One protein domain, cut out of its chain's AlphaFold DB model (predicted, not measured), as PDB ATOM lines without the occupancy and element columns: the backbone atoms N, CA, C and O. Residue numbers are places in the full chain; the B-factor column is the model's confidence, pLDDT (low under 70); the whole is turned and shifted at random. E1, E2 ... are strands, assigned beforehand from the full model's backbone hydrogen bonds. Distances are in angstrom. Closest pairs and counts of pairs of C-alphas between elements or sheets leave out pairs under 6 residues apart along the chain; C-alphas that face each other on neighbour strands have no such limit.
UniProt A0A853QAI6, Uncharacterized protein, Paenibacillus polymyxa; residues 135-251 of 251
ATOM      1  N   ALA A 135     255.671 285.623 236.253       93.38
ATOM      2  CA  ALA A 135     256.977 286.076 236.698       93.38
ATOM      3  C   ALA A 135     256.820 286.927 237.955       93.38
ATOM      4  O   ALA A 135     255.786 287.557 238.174       93.38
ATOM      5  N   ARG A 136     257.861 286.945 238.783       94.94
ATOM      6  CA  ARG A 136     257.934 287.804 239.960       94.94
ATOM      7  C   ARG A 136     259.333 288.353 240.128       94.94
ATOM      8  O   ARG A 136     260.303 287.718 239.719       94.94
ATOM      9  N   GLY A 137     259.430 289.468 240.823       96.38
ATOM     10  CA  GLY A 137     260.705 290.044 241.203       96.38
ATOM     11  C   GLY A 137     260.518 291.197 242.166       96.38
ATOM     12  O   GLY A 137     259.484 291.321 242.822       96.38
ATOM     13  N   SER A 138     261.546 292.028 242.261       95.75
ATOM     14  CA  SER A 138     261.565 293.196 243.128       95.75
ATOM     15  C   SER A 138     262.212 294.360 242.393       95.75
ATOM     16  O   SER A 138     263.213 294.176 241.703       95.75
ATOM     17  N   PHE A 139     261.657 295.554 242.573       96.75
ATOM     18  CA  PHE A 139     262.282 296.824 242.206       96.75
ATOM     19  C   PHE A 139     263.269 297.319 243.277       96.75
ATOM     20  O   PHE A 139     263.837 298.395 243.141       96.75
ATOM     21  N   ASN A 140     263.489 296.543 244.346       95.19
ATOM     22  CA  ASN A 140     264.456 296.809 245.417       95.19
ATOM     23  C   ASN A 140     264.309 298.196 246.062       95.19
ATOM     24  O   ASN A 140     265.298 298.805 246.458       95.19
ATOM     25  N   GLY A 141     263.073 298.688 246.186       94.06
ATOM     26  CA  GLY A 141     262.812 300.007 246.756       94.06
ATOM     27  C   GLY A 141     263.127 301.156 245.799       94.06
ATOM     28  O   GLY A 141     263.381 302.262 246.272       94.06
ATOM     29  N   GLN A 142     263.127 300.916 244.477       97.06
ATOM     30  CA  GLN A 142     263.192 301.983 243.476       97.06
ATOM     31  C   GLN A 142     262.189 303.070 243.853       97.06
ATOM     32  O   GLN A 142     261.013 302.784 244.085       97.06
ATOM     33  N   SER A 143     262.665 304.305 243.934       96.19
ATOM     34  CA  SER A 143     261.887 305.406 244.472       96.19
ATOM     35  C   SER A 143     261.960 306.643 243.594       96.19
ATOM     36  O   SER A 143     262.908 306.839 242.832       96.19
ATOM     37  N   ALA A 144     260.928 307.473 243.699       97.31
ATOM     38  CA  ALA A 144     260.859 308.771 243.051       97.31
ATOM     39  C   ALA A 144     260.178 309.776 243.982       97.31
ATOM     40  O   ALA A 144     259.194 309.448 244.646       97.31
ATOM     41  N   GLY A 145     260.711 310.994 244.018       96.75
ATOM     42  CA  GLY A 145     260.114 312.123 244.726       96.75
ATOM     43  C   GLY A 145     259.356 313.038 243.770       96.75
ATOM     44  O   GLY A 145     259.718 313.165 242.599       96.75
ATOM     45  N   ALA A 146     258.320 313.699 244.269       97.31
ATOM     46  CA  ALA A 146     257.675 314.793 243.564       97.31
ATOM     47  C   ALA A 146     258.638 315.991 243.430       97.31
ATOM     48  O   ALA A 146     259.472 316.219 244.308       97.31
ATOM     49  N   PRO A 147     258.525 316.800 242.363       95.81
ATOM     50  CA  PRO A 147     259.396 317.961 242.163       95.81
ATOM     51  C   PRO A 147     259.139 319.092 243.172       95.81
ATOM     52  O   PRO A 147     259.984 319.963 243.360       95.81
ATOM     53  N   ASN A 148     257.953 319.120 243.781       95.00
ATOM     54  CA  ASN A 148     257.514 320.112 244.757       95.00
ATOM     55  C   ASN A 148     256.321 319.559 245.563       95.00
ATOM     56  O   ASN A 148     255.811 318.480 245.267       95.00
ATOM     57  N   TYR A 149     255.864 320.304 246.572       93.31
ATOM     58  CA  TYR A 149     254.768 319.899 247.467       93.31
ATOM     59  C   TYR A 149     253.371 319.935 246.817       93.31
ATOM     60  O   TYR A 149     252.425 319.338 247.327       93.31
ATOM     61  N   SER A 150     253.215 320.652 245.701       92.88
ATOM     62  CA  SER A 150     251.942 320.767 244.976       92.88
ATOM     63  C   SER A 150     251.708 319.644 243.964       92.88
ATOM     64  O   SER A 150     250.599 319.515 243.449       92.88
ATOM     65  N   SER A 151     252.725 318.825 243.695       94.69
ATOM     66  CA  SER A 151     252.689 317.748 242.707       94.69
ATOM     67  C   SER A 151     252.756 316.368 243.363       94.69
ATOM     68  O   SER A 151     253.282 316.205 244.463       94.69
ATOM     69  N   GLY A 152     252.239 315.358 242.664       95.06
ATOM     70  CA  GLY A 152     252.499 313.958 242.989       95.06
ATOM     71  C   GLY A 152     253.865 313.484 242.499       95.06
ATOM     72  O   GLY A 152     254.516 314.151 241.691       95.06
ATOM     73  N   ALA A 153     254.303 312.329 242.995       96.50
ATOM     74  CA  ALA A 153     255.490 311.657 242.490       96.50
ATOM     75  C   ALA A 153     255.120 310.816 241.263       96.50
ATOM     76  O   ALA A 153     254.080 310.156 241.248       96.50
ATOM     77  N   THR A 154     255.987 310.807 240.254       95.81
ATOM     78  CA  THR A 154     255.828 309.980 239.051       95.81
ATOM     79  C   THR A 154     257.060 309.106 238.875       95.81
ATOM     80  O   THR A 154     258.187 309.572 239.036       95.81
ATOM     81  N   MET A 155     256.855 307.837 238.533       95.31
ATOM     82  CA  MET A 155     257.931 306.877 238.309       95.31
ATOM     83  C   MET A 155     257.623 305.995 237.101       95.31
ATOM     84  O   MET A 155     256.495 305.544 236.905       95.31
ATOM     85  N   SER A 156     258.660 305.721 236.315       94.44
ATOM     86  CA  SER A 156     258.630 304.700 235.272       94.44
ATOM     87  C   SER A 156     259.208 303.406 235.822       94.44
ATOM     88  O   SER A 156     260.326 303.379 236.340       94.44
ATOM     89  N   LEU A 157     258.445 302.331 235.692       95.19
ATOM     90  CA  LEU A 157     258.870 300.983 236.023       95.19
ATOM     91  C   LEU A 157     259.205 300.235 234.747       95.19
ATOM     92  O   LEU A 157     258.464 300.325 233.766       95.19
ATOM     93  N   SER A 158     260.289 299.471 234.771       94.94
ATOM     94  CA  SER A 158     260.657 298.593 233.671       94.94
ATOM     95  C   SER A 158     261.270 297.299 234.183       94.94
ATOM     96  O   SER A 158     262.063 297.286 235.124       94.94
ATOM     97  N   VAL A 159     260.891 296.194 233.549       95.25
ATOM     98  CA  VAL A 159     261.513 294.885 233.757       95.25
ATOM     99  C   VAL A 159     261.821 294.298 232.394       95.25
ATOM    100  O   VAL A 159     260.957 294.259 231.520       95.25
ATOM    101  N   ASN A 160     263.051 293.813 232.241       93.00
ATOM    102  CA  ASN A 160     263.553 293.195 231.020       93.00
ATOM    103  C   ASN A 160     263.860 291.711 231.257       93.00
ATOM    104  O   ASN A 160     264.035 291.287 232.400       93.00
ATOM    105  N   ASN A 161     263.994 290.945 230.171       88.19
ATOM    106  CA  ASN A 161     264.418 289.539 230.181       88.19
ATOM    107  C   ASN A 161     263.454 288.580 230.907       88.19
ATOM    108  O   ASN A 161     263.877 287.616 231.543       88.19
ATOM    109  N   MET A 162     262.149 288.825 230.808       89.19
ATOM    110  CA  MET A 162     261.126 287.853 231.196       89.19
ATOM    111  C   MET A 162     260.986 286.741 230.148       89.19
ATOM    112  O   MET A 162     261.317 286.918 228.985       89.19
ATOM    113  N   GLY A 163     260.438 285.587 230.528       87.62
ATOM    114  CA  GLY A 163     260.160 284.500 229.575       87.62
ATOM    115  C   GLY A 163     258.932 284.723 228.678       87.62
ATOM    116  O   GLY A 163     258.583 283.833 227.909       87.62
ATOM    117  N   PHE A 164     258.230 285.853 228.826       90.25
ATOM    118  CA  PHE A 164     256.984 286.172 228.120       90.25
ATOM    119  C   PHE A 164     256.672 287.674 228.170       90.25
ATOM    120  O   PHE A 164     257.288 288.411 228.940       90.25
ATOM    121  N   SER A 165     255.699 288.118 227.370       90.69
ATOM    122  CA  SER A 165     255.231 289.513 227.354       90.69
ATOM    123  C   SER A 165     253.946 289.621 228.186       90.69
ATOM    124  O   SER A 165     252.946 289.021 227.793       90.69
ATOM    125  N   PRO A 166     253.935 290.327 229.327       91.94
ATOM    126  CA  PRO A 166     252.798 290.284 230.235       91.94
ATOM    127  C   PRO A 166     251.605 291.091 229.716       91.94
ATOM    128  O   PRO A 166     251.758 292.184 229.168       91.94
ATOM    129  N   SER A 167     250.402 290.569 229.948       90.88
ATOM    130  CA  SER A 167     249.132 291.269 229.743       90.88
ATOM    131  C   SER A 167     248.648 291.967 231.013       90.88
ATOM    132  O   SER A 167     247.813 292.868 230.941       90.88
ATOM    133  N   ARG A 168     249.169 291.588 232.186       91.31
ATOM    134  CA  ARG A 168     248.835 292.219 233.465       91.31
ATOM    135  C   ARG A 168     250.000 292.160 234.441       91.31
ATOM    136  O   ARG A 168     250.689 291.147 234.537       91.31
ATOM    137  N   ILE A 169     250.177 293.230 235.206       93.44
ATOM    138  CA  ILE A 169     251.161 293.302 236.286       93.44
ATOM    139  C   ILE A 169     250.515 293.763 237.591       93.44
ATOM    140  O   ILE A 169     249.496 294.455 237.582       93.44
ATOM    141  N   PHE A 170     251.129 293.405 238.712       94.25
ATOM    142  CA  PHE A 170     250.818 293.897 240.047       94.25
ATOM    143  C   PHE A 170     252.121 294.308 240.711       94.25
ATOM    144  O   PHE A 170     253.090 293.552 240.669       94.25
ATOM    145  N   VAL A 171     252.148 295.481 241.327       96.06
ATOM    146  CA  VAL A 171     253.345 296.010 241.982       96.06
ATOM    147  C   VAL A 171     252.954 296.566 243.338       96.06
ATOM    148  O   VAL A 171     251.965 297.294 243.453       96.06
ATOM    149  N   ARG A 172     253.718 296.211 244.370       97.00
ATOM    150  CA  ARG A 172     253.569 296.800 245.697       97.00
ATOM    151  C   ARG A 172     254.235 298.163 245.724       97.00
ATOM    152  O   ARG A 172     255.420 298.282 245.405       97.00
ATOM    153  N   PHE A 173     253.492 299.152 246.192       96.75
ATOM    154  CA  PHE A 173     253.973 300.507 246.376       96.75
ATOM    155  C   PHE A 173     253.793 300.990 247.806       96.75
ATOM    156  O   PHE A 173     252.853 300.587 248.495       96.75
ATOM    157  N   LYS A 174     254.663 301.916 248.205       96.56
ATOM    158  CA  LYS A 174     254.500 302.758 249.389       96.56
ATOM    159  C   LYS A 174     254.529 304.219 248.975       96.56
ATOM    160  O   LYS A 174     255.445 304.628 248.272       96.56
ATOM    161  N   LEU A 175     253.553 304.992 249.433       96.88
ATOM    162  CA  LEU A 175     253.541 306.448 249.348       96.88
ATOM    163  C   LEU A 175     253.870 307.018 250.723       96.88
ATOM    164  O   LEU A 175     253.133 306.801 251.691       96.88
ATOM    165  N   LYS A 176     254.973 307.754 250.783       95.38
ATOM    166  CA  LYS A 176     255.469 308.445 251.966       95.38
ATOM    167  C   LYS A 176     255.663 309.931 251.680       95.38
ATOM    168  O   LYS A 176     255.630 310.346 250.525       95.38
ATOM    169  N   ASP A 177     255.889 310.721 252.718       94.75
ATOM    170  CA  ASP A 177     256.451 312.065 252.567       94.75
ATOM    171  C   ASP A 177     257.980 312.088 252.755       94.75
ATOM    172  O   ASP A 177     258.616 311.072 253.054       94.75
ATOM    173  N   ASN A 178     258.582 313.272 252.601       92.94
ATOM    174  CA  ASN A 178     259.999 313.535 252.874       92.94
ATOM    175  C   ASN A 178     260.404 313.329 254.350       92.94
ATOM    176  O   ASN A 178     261.597 313.278 254.647       92.94
ATOM    177  N   GLY A 179     259.440 313.188 255.264       92.19
ATOM    178  CA  GLY A 179     259.635 312.804 256.663       92.19
ATOM    179  C   GLY A 179     259.511 311.296 256.920       92.19
ATOM    180  O   GLY A 179     259.564 310.879 258.075       92.19
ATOM    181  N   ASN A 180     259.366 310.471 255.874       92.94
ATOM    182  CA  ASN A 180     259.108 309.026 255.939       92.94
ATOM    183  C   ASN A 180     257.771 308.623 256.593       92.94
ATOM    184  O   ASN A 180     257.594 307.457 256.957       92.94
ATOM    185  N   VAL A 181     256.799 309.530 256.702       93.31
ATOM    186  CA  VAL A 181     255.450 309.178 257.162       93.31
ATOM    187  C   VAL A 181     254.727 308.422 256.052       93.31
ATOM    188  O   VAL A 181     254.641 308.902 254.927       93.31
ATOM    189  N   LEU A 182     254.191 307.238 256.356       94.94
ATOM    190  CA  LEU A 182     253.442 306.412 255.405       94.94
ATOM    191  C   LEU A 182     251.984 306.882 255.280       94.94
ATOM    192  O   LEU A 182     251.262 306.958 256.277       94.94
ATOM    193  N   TYR A 183     251.534 307.129 254.048       94.88
ATOM    194  CA  TYR A 183     250.154 307.530 253.734       94.88
ATOM    195  C   TYR A 183     249.341 306.417 253.075       94.88
ATOM    196  O   TYR A 183     248.131 306.319 253.300       94.88
ATOM    197  N   LEU A 184     249.995 305.583 252.266       95.44
ATOM    198  CA  LEU A 184     249.370 304.450 251.595       95.44
ATOM    199  C   LEU A 184     250.408 303.368 251.304       95.44
ATOM    200  O   LEU A 184     251.498 303.655 250.815       95.44
ATOM    201  N   GLU A 185     250.034 302.120 251.552       95.88
ATOM    202  CA  GLU A 185     250.735 300.945 251.057       95.88
ATOM    203  C   GLU A 185     249.726 300.032 250.359       95.88
ATOM    204  O   GLU A 185     248.690 299.697 250.933       95.88
ATOM    205  N   CYS A 186     249.999 299.659 249.110       93.88
ATOM    206  CA  CYS A 186     249.052 298.878 248.317       93.88
ATOM    207  C   CYS A 186     249.711 298.122 247.161       93.88
ATOM    208  O   CYS A 186     250.789 298.492 246.699       93.88
ATOM    209  N   PHE A 187     249.012 297.115 246.635       93.62
ATOM    210  CA  PHE A 187     249.311 296.531 245.328       93.62
ATOM    211  C   PHE A 187     248.472 297.209 244.252       93.62
ATOM    212  O   PHE A 187     247.266 296.988 244.200       93.62
ATOM    213  N   SER A 188     249.104 297.999 243.385       92.62
ATOM    214  CA  SER A 188     248.444 298.559 242.202       92.62
ATOM    215  C   SER A 188     248.674 297.663 240.985       92.62
ATOM    216  O   SER A 188     249.601 296.848 240.966       92.62
ATOM    217  N   THR A 189     247.818 297.780 239.973       92.38
ATOM    218  CA  THR A 189     247.828 296.930 238.778       92.38
ATOM    219  C   THR A 189     247.730 297.756 237.505       92.38
ATOM    220  O   THR A 189     247.188 298.856 237.509       92.38
ATOM    221  N   ALA A 190     248.254 297.208 236.415       91.44
ATOM    222  CA  ALA A 190     248.070 297.726 235.071       91.44
ATOM    223  C   ALA A 190     247.923 296.540 234.110       91.44
ATOM    224  O   ALA A 190     248.488 295.467 234.356       91.44
ATOM    225  N   SER A 191     247.149 296.710 233.037       90.69
ATOM    226  CA  SER A 191     246.877 295.652 232.061       90.69
ATOM    227  C   SER A 191     246.874 296.150 230.619       90.69
ATOM    228  O   SER A 191     246.727 297.344 230.373       90.69
ATOM    229  N   VAL A 192     246.989 295.212 229.674       88.00
ATOM    230  CA  VAL A 192     246.802 295.412 228.234       88.00
ATOM    231  C   VAL A 192     245.664 294.503 227.743       88.00
ATOM    232  O   VAL A 192     245.781 293.285 227.880       88.00
ATOM    233  N   PRO A 193     244.594 295.048 227.136       83.62
ATOM    234  CA  PRO A 193     244.302 296.478 227.029       83.62
ATOM    235  C   PRO A 193     244.085 297.109 228.415       83.62
ATOM    236  O   PRO A 193     243.705 296.429 229.376       83.62
ATOM    237  N   GLN A 194     244.353 298.410 228.526       75.50
ATOM    238  CA  GLN A 194     243.958 299.170 229.706       75.50
ATOM    239  C   GLN A 194     242.439 299.329 229.622       75.50
ATOM    240  O   GLN A 194     241.943 299.956 228.692       75.50
ATOM    241  N   SER A 195     241.684 298.698 230.519       60.97
ATOM    242  CA  SER A 195     240.229 298.861 230.522       60.97
ATOM    243  C   SER A 195     239.892 300.238 231.084       60.97
ATOM    244  O   SER A 195     240.044 300.401 232.287       60.97
ATOM    245  N   ASP A 196     239.515 301.186 230.218       54.16
ATOM    246  CA  ASP A 196     238.798 302.475 230.379       54.16
ATOM    247  C   ASP A 196     238.848 303.250 231.719       54.16
ATOM    248  O   ASP A 196     238.026 304.127 231.977       54.16
ATOM    249  N   GLY A 197     239.828 302.996 232.578       59.97
ATOM    250  CA  GLY A 197     239.924 303.571 233.907       59.97
ATOM    251  C   GLY A 197     241.322 303.404 234.486       59.97
ATOM    252  O   GLY A 197     241.896 302.318 234.527       59.97
ATOM    253  N   THR A 198     241.881 304.516 234.941       65.88
ATOM    254  CA  THR A 198     243.088 304.565 235.762       65.88
ATOM    255  C   THR A 198     242.731 304.001 237.142       65.88
ATOM    256  O   THR A 198     241.967 304.618 237.884       65.88
ATOM    257  N   TRP A 199     243.207 302.795 237.482       76.94
ATOM    258  CA  TRP A 199     242.938 302.197 238.797       76.94
ATOM    259  C   TRP A 199     243.743 302.929 239.867       76.94
ATOM    260  O   TRP A 199     244.926 302.653 240.089       76.94
ATOM    261  N   ALA A 200     243.114 303.907 240.508       89.19
ATOM    262  CA  ALA A 200     243.669 304.589 241.664       89.19
ATOM    263  C   ALA A 200     243.262 303.851 242.943       89.19
ATOM    264  O   ALA A 200     242.087 303.564 243.176       89.19
ATOM    265  N   LEU A 201     244.250 303.549 243.778       92.75
ATOM    266  CA  LEU A 201     244.036 303.041 245.125       92.75
ATOM    267  C   LEU A 201     244.198 304.198 246.093       92.75
ATOM    268  O   LEU A 201     245.213 304.888 246.066       92.75
ATOM    269  N   TYR A 202     243.184 304.406 246.925       94.44
ATOM    270  CA  TYR A 202     243.114 305.529 247.848       94.44
ATOM    271  C   TYR A 202     243.468 305.082 249.265       94.44
ATOM    272  O   TYR A 202     243.028 304.034 249.735       94.44
ATOM    273  N   GLY A 203     244.265 305.899 249.941       90.88
ATOM    274  CA  GLY A 203     244.693 305.723 251.319       90.88
ATOM    275  C   GLY A 203     244.285 306.891 252.207       90.88
ATOM    276  O   GLY A 203     243.281 307.576 251.981       90.88
ATOM    277  N   ARG A 204     245.088 307.128 253.247       91.12
ATOM    278  CA  ARG A 204     244.840 308.173 254.245       91.12
ATOM    279  C   ARG A 204     244.698 309.543 253.575       91.12
ATOM    280  O   ARG A 204     245.458 309.867 252.668       91.12
ATOM    281  N   PHE A 205     243.743 310.352 254.038       92.94
ATOM    282  CA  PHE A 205     243.476 311.711 253.532       92.94
ATOM    283  C   PHE A 205     243.231 311.796 252.017       92.94
ATOM    284  O   PHE A 205     243.523 312.812 251.387       92.94
ATOM    285  N   ASN A 206     242.682 310.729 251.424       93.31
ATOM    286  CA  ASN A 206     242.424 310.654 249.988       93.31
ATOM    287  C   ASN A 206     243.705 310.836 249.145       93.31
ATOM    288  O   ASN A 206     243.646 311.356 248.029       93.31
ATOM    289  N   ASN A 207     244.861 310.458 249.705       94.75
ATOM    290  CA  ASN A 207     246.081 310.277 248.934       94.75
ATOM    291  C   ASN A 207     245.947 309.010 248.097       94.75
ATOM    292  O   ASN A 207     245.392 308.027 248.588       94.75
ATOM    293  N   TYR A 208     246.448 309.007 246.867       95.25
ATOM    294  CA  TYR A 208     246.314 307.846 245.990       95.25
ATOM    295  C   TYR A 208     247.618 307.452 245.318       95.25
ATOM    296  O   TYR A 208     248.530 308.265 245.171       95.25
ATOM    297  N   ILE A 209     247.665 306.195 244.890       95.81
ATOM    298  CA  ILE A 209     248.652 305.662 243.953       95.81
ATOM    299  C   ILE A 209     247.879 305.070 242.781       95.81
ATOM    300  O   ILE A 209     246.943 304.291 242.985       95.81
ATOM    301  N   SER A 210     248.274 305.406 241.557       92.88
ATOM    302  CA  SER A 210     247.730 304.780 240.360       92.88
ATOM    303  C   SER A 210     248.819 304.356 239.395       92.88
ATOM    304  O   SER A 210     249.766 305.097 239.154       92.88
ATOM    305  N   MET A 211     248.672 303.154 238.846       92.75
ATOM    306  CA  MET A 211     249.555 302.611 237.827       92.75
ATOM    307  C   MET A 211     248.774 302.453 236.522       92.75
ATOM    308  O   MET A 211     247.662 301.930 236.510       92.75
ATOM    309  N   TYR A 212     249.349 302.926 235.425       90.62
ATOM    310  CA  TYR A 212     248.713 302.990 234.112       90.62
ATOM    311  C   TYR A 212     249.760 302.851 232.997       90.62
ATOM    312  O   TYR A 212     250.955 302.692 233.265       90.62
ATOM    313  N   ASN A 213     249.314 302.862 231.734       88.00
ATOM    314  CA  ASN A 213     250.181 302.746 230.558       88.00
ATOM    315  C   ASN A 213     251.085 301.499 230.570       88.00
ATOM    316  O   ASN A 213     252.269 301.589 230.233       88.00
ATOM    317  N   LEU A 214     250.549 300.324 230.939       91.62
ATOM    318  CA  LEU A 214     251.297 299.078 230.742       91.62
ATOM    319  C   LEU A 214     251.575 298.918 229.247       91.62
ATOM    320  O   LEU A 214     250.658 298.730 228.451       91.62
ATOM    321  N   THR A 215     252.844 298.966 228.870       92.19
ATOM    322  CA  THR A 215     253.268 298.700 227.502       92.19
ATOM    323  C   THR A 215     253.906 297.326 227.471       92.19
ATOM    324  O   THR A 215     254.972 297.106 228.051       92.19
ATOM    325  N   LYS A 216     253.241 296.386 226.792       87.50
ATOM    326  CA  LYS A 216     253.826 295.073 226.523       87.50
ATOM    327  C   LYS A 216     254.939 295.222 225.488       87.50
ATOM    328  O   LYS A 216     254.743 295.831 224.436       87.50
ATOM    329  N   GLN A 217     256.091 294.644 225.779       87.62
ATOM    330  CA  GLN A 217     257.228 294.540 224.872       87.62
ATOM    331  C   GLN A 217     257.698 293.078 224.864       87.62
ATOM    332  O   GLN A 217     257.367 292.336 225.793       87.62
ATOM    333  N   PRO A 218     258.413 292.614 223.822       90.50
ATOM    334  CA  PRO A 218     258.884 291.237 223.775       90.50
ATOM    335  C   PRO A 218     259.683 290.901 225.031       90.50
ATOM    336  O   PRO A 218     260.744 291.476 225.259       90.50
ATOM    337  N   CYS A 219     259.173 289.965 225.835       90.50
ATOM    338  CA  CYS A 219     259.862 289.504 227.039       90.50
ATOM    339  C   CYS A 219     260.125 290.617 228.077       90.50
ATOM    340  O   CYS A 219     261.057 290.518 228.880       90.50
ATOM    341  N   SER A 220     259.333 291.690 228.072       92.56
ATOM    342  CA  SER A 220     259.517 292.833 228.969       92.56
ATOM    343  C   SER A 220     258.231 293.638 229.152       92.56
ATOM    344  O   SER A 220     257.223 293.438 228.465       92.56
ATOM    345  N   PHE A 221     258.261 294.568 230.104       94.56
ATOM    346  CA  PHE A 221     257.208 295.563 230.247       94.56
ATOM    347  C   PHE A 221     257.742 296.898 230.737       94.56
ATOM    348  O   PHE A 221     258.753 296.967 231.440       94.56
ATOM    349  N   THR A 222     256.985 297.945 230.428       95.00
ATOM    350  CA  THR A 222     257.077 299.233 231.110       95.00
ATOM    351  C   THR A 222     255.708 299.653 231.628       95.00
ATOM    352  O   THR A 222     254.682 299.292 231.053       95.00
ATOM    353  N   ALA A 223     255.683 300.394 232.731       94.06
ATOM    354  CA  ALA A 223     254.467 300.991 233.268       94.06
ATOM    355  C   ALA A 223     254.789 302.335 233.919       94.06
ATOM    356  O   ALA A 223     255.903 302.549 234.408       94.06
ATOM    357  N   THR A 224     253.807 303.226 233.950       93.81
ATOM    358  CA  THR A 224     253.909 304.498 234.659       93.81
ATOM    359  C   THR A 224     253.097 304.411 235.936       93.81
ATOM    360  O   THR A 224     251.978 303.902 235.936       93.81
ATOM    361  N   VAL A 225     253.665 304.900 237.031       94.56
ATOM    362  CA  VAL A 225     252.949 305.084 238.287       94.56
ATOM    363  C   VAL A 225     252.977 306.554 238.672       94.56
ATOM    364  O   VAL A 225     253.997 307.228 238.519       94.56
ATOM    365  N   GLU A 226     251.853 307.038 239.176       94.75
ATOM    366  CA  GLU A 226     251.700 308.379 239.717       94.75
ATOM    367  C   GLU A 226     251.024 308.340 241.084       94.75
ATOM    368  O   GLU A 226     250.321 307.386 241.440       94.75
ATOM    369  N   THR A 227     251.223 309.403 241.852       95.75
ATOM    370  CA  THR A 227     250.564 309.603 243.141       95.75
ATOM    371  C   THR A 227     249.807 310.919 243.159       95.75
ATOM    372  O   THR A 227     250.019 311.785 242.313       95.75
ATOM    373  N   SER A 228     248.963 311.125 244.167       94.81
ATOM    374  CA  SER A 228     248.573 312.489 244.534       94.81
ATOM    375  C   SER A 228     249.776 313.268 245.074       94.81
ATOM    376  O   SER A 228     250.768 312.680 245.517       94.81
ATOM    377  N   ASN A 229     249.654 314.594 245.133       94.62
ATOM    378  CA  ASN A 229     250.411 315.373 246.108       94.62
ATOM    379  C   ASN A 229     250.046 314.922 247.535       94.62
ATOM    380  O   ASN A 229     248.962 314.364 247.743       94.62
ATOM    381  N   ILE A 230     250.920 315.155 248.519       95.38
ATOM    382  CA  ILE A 230     250.614 314.765 249.899       95.38
ATOM    383  C   ILE A 230     249.535 315.685 250.465       95.38
ATOM    384  O   ILE A 230     249.720 316.890 250.625       95.38
ATOM    385  N   ARG A 231     248.392 315.082 250.785       92.69
ATOM    386  CA  ARG A 231     247.317 315.695 251.560       92.69
ATOM    387  C   ARG A 231     247.494 315.307 253.018       92.69
ATOM    388  O   ARG A 231     247.472 314.121 253.348       92.69
ATOM    389  N   GLU A 232     247.635 316.296 253.887       87.06
ATOM    390  CA  GLU A 232     247.784 316.103 255.328       87.06
ATOM    391  C   GLU A 232     246.905 317.071 256.132       87.06
ATOM    392  O   GLU A 232     246.332 318.015 255.592       87.06
ATOM    393  N   TYR A 233     246.780 316.821 257.438       78.44
ATOM    394  CA  TYR A 233     245.886 317.567 258.332       78.44
ATOM    395  C   TYR A 233     246.426 318.951 258.740       78.44
ATOM    396  O   TYR A 233     245.644 319.835 259.068       78.44
ATOM    397  N   ALA A 234     247.749 319.151 258.736       74.88
ATOM    398  CA  ALA A 234     248.395 320.282 259.413       74.88
ATOM    399  C   ALA A 234     248.838 321.438 258.493       74.88
ATOM    400  O   ALA A 234     249.552 322.328 258.945       74.88
ATOM    401  N   GLY A 235     248.422 321.446 257.220       72.88
ATOM    402  CA  GLY A 235     248.733 322.541 256.291       72.88
ATOM    403  C   GLY A 235     250.224 322.714 255.981       72.88
ATOM    404  O   GLY A 235     250.636 323.807 255.596       72.88
ATOM    405  N   GLY A 236     251.040 321.675 256.173       83.25
ATOM    406  CA  GLY A 236     252.440 321.708 255.781       83.25
ATOM    407  C   GLY A 236     252.616 321.563 254.270       83.25
ATOM    408  O   GLY A 236     251.668 321.542 253.481       83.25
ATOM    409  N   SER A 237     253.880 321.497 253.859       92.12
ATOM    410  CA  SER A 237     254.282 321.349 252.456       92.12
ATOM    411  C   SER A 237     255.152 320.099 252.227       92.12
ATOM    412  O   SER A 237     256.263 320.223 251.703       92.12
ATOM    413  N   PRO A 238     254.697 318.898 252.640       93.31
ATOM    414  CA  PRO A 238     255.414 317.651 252.416       93.31
ATOM    415  C   PRO A 238     255.497 317.320 250.927       93.31
ATOM    416  O   PRO A 238     254.579 317.566 250.145       93.31
ATOM    417  N   ILE A 239     256.617 316.717 250.543       95.44
ATOM    418  CA  ILE A 239     256.865 316.247 249.179       95.44
ATOM    419  C   ILE A 239     256.527 314.758 249.122       95.44
ATOM    420  O   ILE A 239     256.988 313.999 249.972       95.44
ATOM    421  N   ALA A 240     255.738 314.339 248.127       96.75
ATOM    422  CA  ALA A 240     255.397 312.933 247.930       96.75
ATOM    423  C   ALA A 240     256.624 312.121 247.501       96.75
ATOM    424  O   ALA A 240     257.364 312.535 246.612       96.75
ATOM    425  N   TYR A 241     256.802 310.944 248.090       97.06
ATOM    426  CA  TYR A 241     257.786 309.943 247.703       97.06
ATOM    427  C   TYR A 241     257.085 308.610 247.493       97.06
ATOM    428  O   TYR A 241     256.428 308.096 248.398       97.06
ATOM    429  N   ILE A 242     257.243 308.035 246.305       96.81
ATOM    430  CA  ILE A 242     256.785 306.680 246.010       96.81
ATOM    431  C   ILE A 242     257.965 305.714 246.023       96.81
ATOM    432  O   ILE A 242     259.040 306.046 245.531       96.81
ATOM    433  N   GLU A 243     257.753 304.512 246.552       97.50
ATOM    434  CA  GLU A 243     258.696 303.393 246.501       97.50
ATOM    435  C   GLU A 243     258.009 302.166 245.904       97.50
ATOM    436  O   GLU A 243     256.900 301.822 246.313       97.50
ATOM    437  N   ALA A 244     258.665 301.495 244.958       97.75
ATOM    438  CA  ALA A 244     258.239 300.223 244.392       97.75
ATOM    439  C   ALA A 244     259.042 299.062 244.988       97.75
ATOM    440  O   ALA A 244     260.270 299.116 245.096       97.75
ATOM    441  N   HIS A 245     258.351 297.978 245.332       96.62
ATOM    442  CA  HIS A 245     258.957 296.782 245.915       96.62
ATOM    443  C   HIS A 245     258.683 295.555 245.043       96.62
ATOM    444  O   HIS A 245     259.183 295.473 243.921       96.62
ATOM    445  N   GLU A 246     257.926 294.582 245.546       97.62
ATOM    446  CA  GLU A 246     257.662 293.332 244.851       97.62
ATOM    447  C   GLU A 246     256.736 293.543 243.652       97.62
ATOM    448  O   GLU A 246     255.768 294.307 243.716       97.62
ATOM    449  N   TRP A 247     257.010 292.821 242.571       96.38
ATOM    450  CA  TRP A 247     256.165 292.799 241.387       96.38
ATOM    451  C   TRP A 247     255.833 291.380 240.950       96.38
ATOM    452  O   TRP A 247     256.596 290.435 241.167       96.38
ATOM    453  N   PHE A 248     254.683 291.262 240.298       95.81
ATOM    454  CA  PHE A 248     254.121 290.040 239.750       95.81
ATOM    455  C   PHE A 248     253.583 290.327 238.349       95.81
ATOM    456  O   PHE A 248     252.862 291.304 238.166       95.81
ATOM    457  N   ALA A 249     253.905 289.491 237.371       94.19
ATOM    458  CA  ALA A 249     253.497 289.659 235.982       94.19
ATOM    459  C   ALA A 249     252.834 288.381 235.458       94.19
ATOM    460  O   ALA A 249     253.244 287.281 235.827       94.19
ATOM    461  N   TYR A 250     251.825 288.544 234.603       90.50
ATOM    462  CA  TYR A 250     250.973 287.480 234.075       90.50
ATOM    463  C   TYR A 250     250.784 287.656 232.565       90.50
ATOM    464  O   TYR A 250     250.646 288.793 232.104       90.50
ATOM    465  N   GLU A 251     250.801 286.553 231.814       85.69
ATOM    466  CA  GLU A 251     250.403 286.496 230.393       85.69
ATOM    467  C   GLU A 251     248.899 286.271 230.243       85.69
ATOM    468  O   GLU A 251     248.356 285.379 230.936       85.69
TER     469      GLU A 251
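This is residues 135 to 251 of the 251 residues of an uncharacterized protein of Paenibacillus polymyxa (UniProt A0A853QAI6). What shape do these coordinates draw? Two sheets of four strands lie face to face as a sandwich, E1, E8, E3 and E4 in one layer and E2, E7, E6 and E5 in the other, their strands at 31 degrees to each other. Both sheets are twisted, and the chain changes from one to the other at four links. What is it made of? The 117 printed residues hold no named helix and eight named strands, E1 to E8 in order along the chain, in the class all strand; both sheets are antiparallel. The whole is compact, with a radius of gyration of the C-alphas of 14.3 A, and elongated, spanning 47 by 30 by 20 A.

Where does the first sheet's set of strands run? E1 is residues 135 to 145, 27.4 A long, from C-alpha 135 at (256.977, 286.076, 236.698), and bends by 57 degrees at residue 140. E3 is residues 168 to 177, 28.6 A, and E4 residues 182 to 191, 26.5 A. E8, residues 240 to 250, 29.3 A, bends by 61 degrees at residue 246 and ends at C-alpha 250 at (250.973, 287.480, 234.075). And the second? E2 is residues 154 to 159, E5 residues 199 to 202, E6 residues 208 to 217, 27.2 A, and E7 residues 220 to 227, 23.7 A.

How is the sheet with E1 paired? Its order is E1, E8, E3, E4, with N 137 and O 247 3.0 A apart, N 170 and O 248 2.8 A, and N 173 and O 186 2.8 A, each within hydrogen-bond range; E3 and E4 form a hairpin. How is the other sheet paired? Its order is E2, E7, E6, E5, with N 157 and O 223 2.9 A apart, N 212 and O 224 2.9 A, and N 201 and O 209 2.9 A, within hydrogen-bond range. E5, E6 and E7 make a meander, each strand the antiparallel neighbour of the one before. Where do the sheets come close? The closest C-alphas of E4 and E6 are those of Ala 190 and Tyr 212, 5.4 A apart, and those of E1 and E2 are Ala 144 and Met 155, 5.9 A; E1 and E4 are apart.

How far does it reach? The two C-alphas farthest apart, those of Gly 163 and Ala 234, are 48.1 A apart. Which link is long? The one from E7 to E8, residues 228 to 239; the printed part has no cut. Where is confidence low? Residues 195 to 198, between E4 and E5, are under 70; the mean pLDDT of the printed part is 91.6.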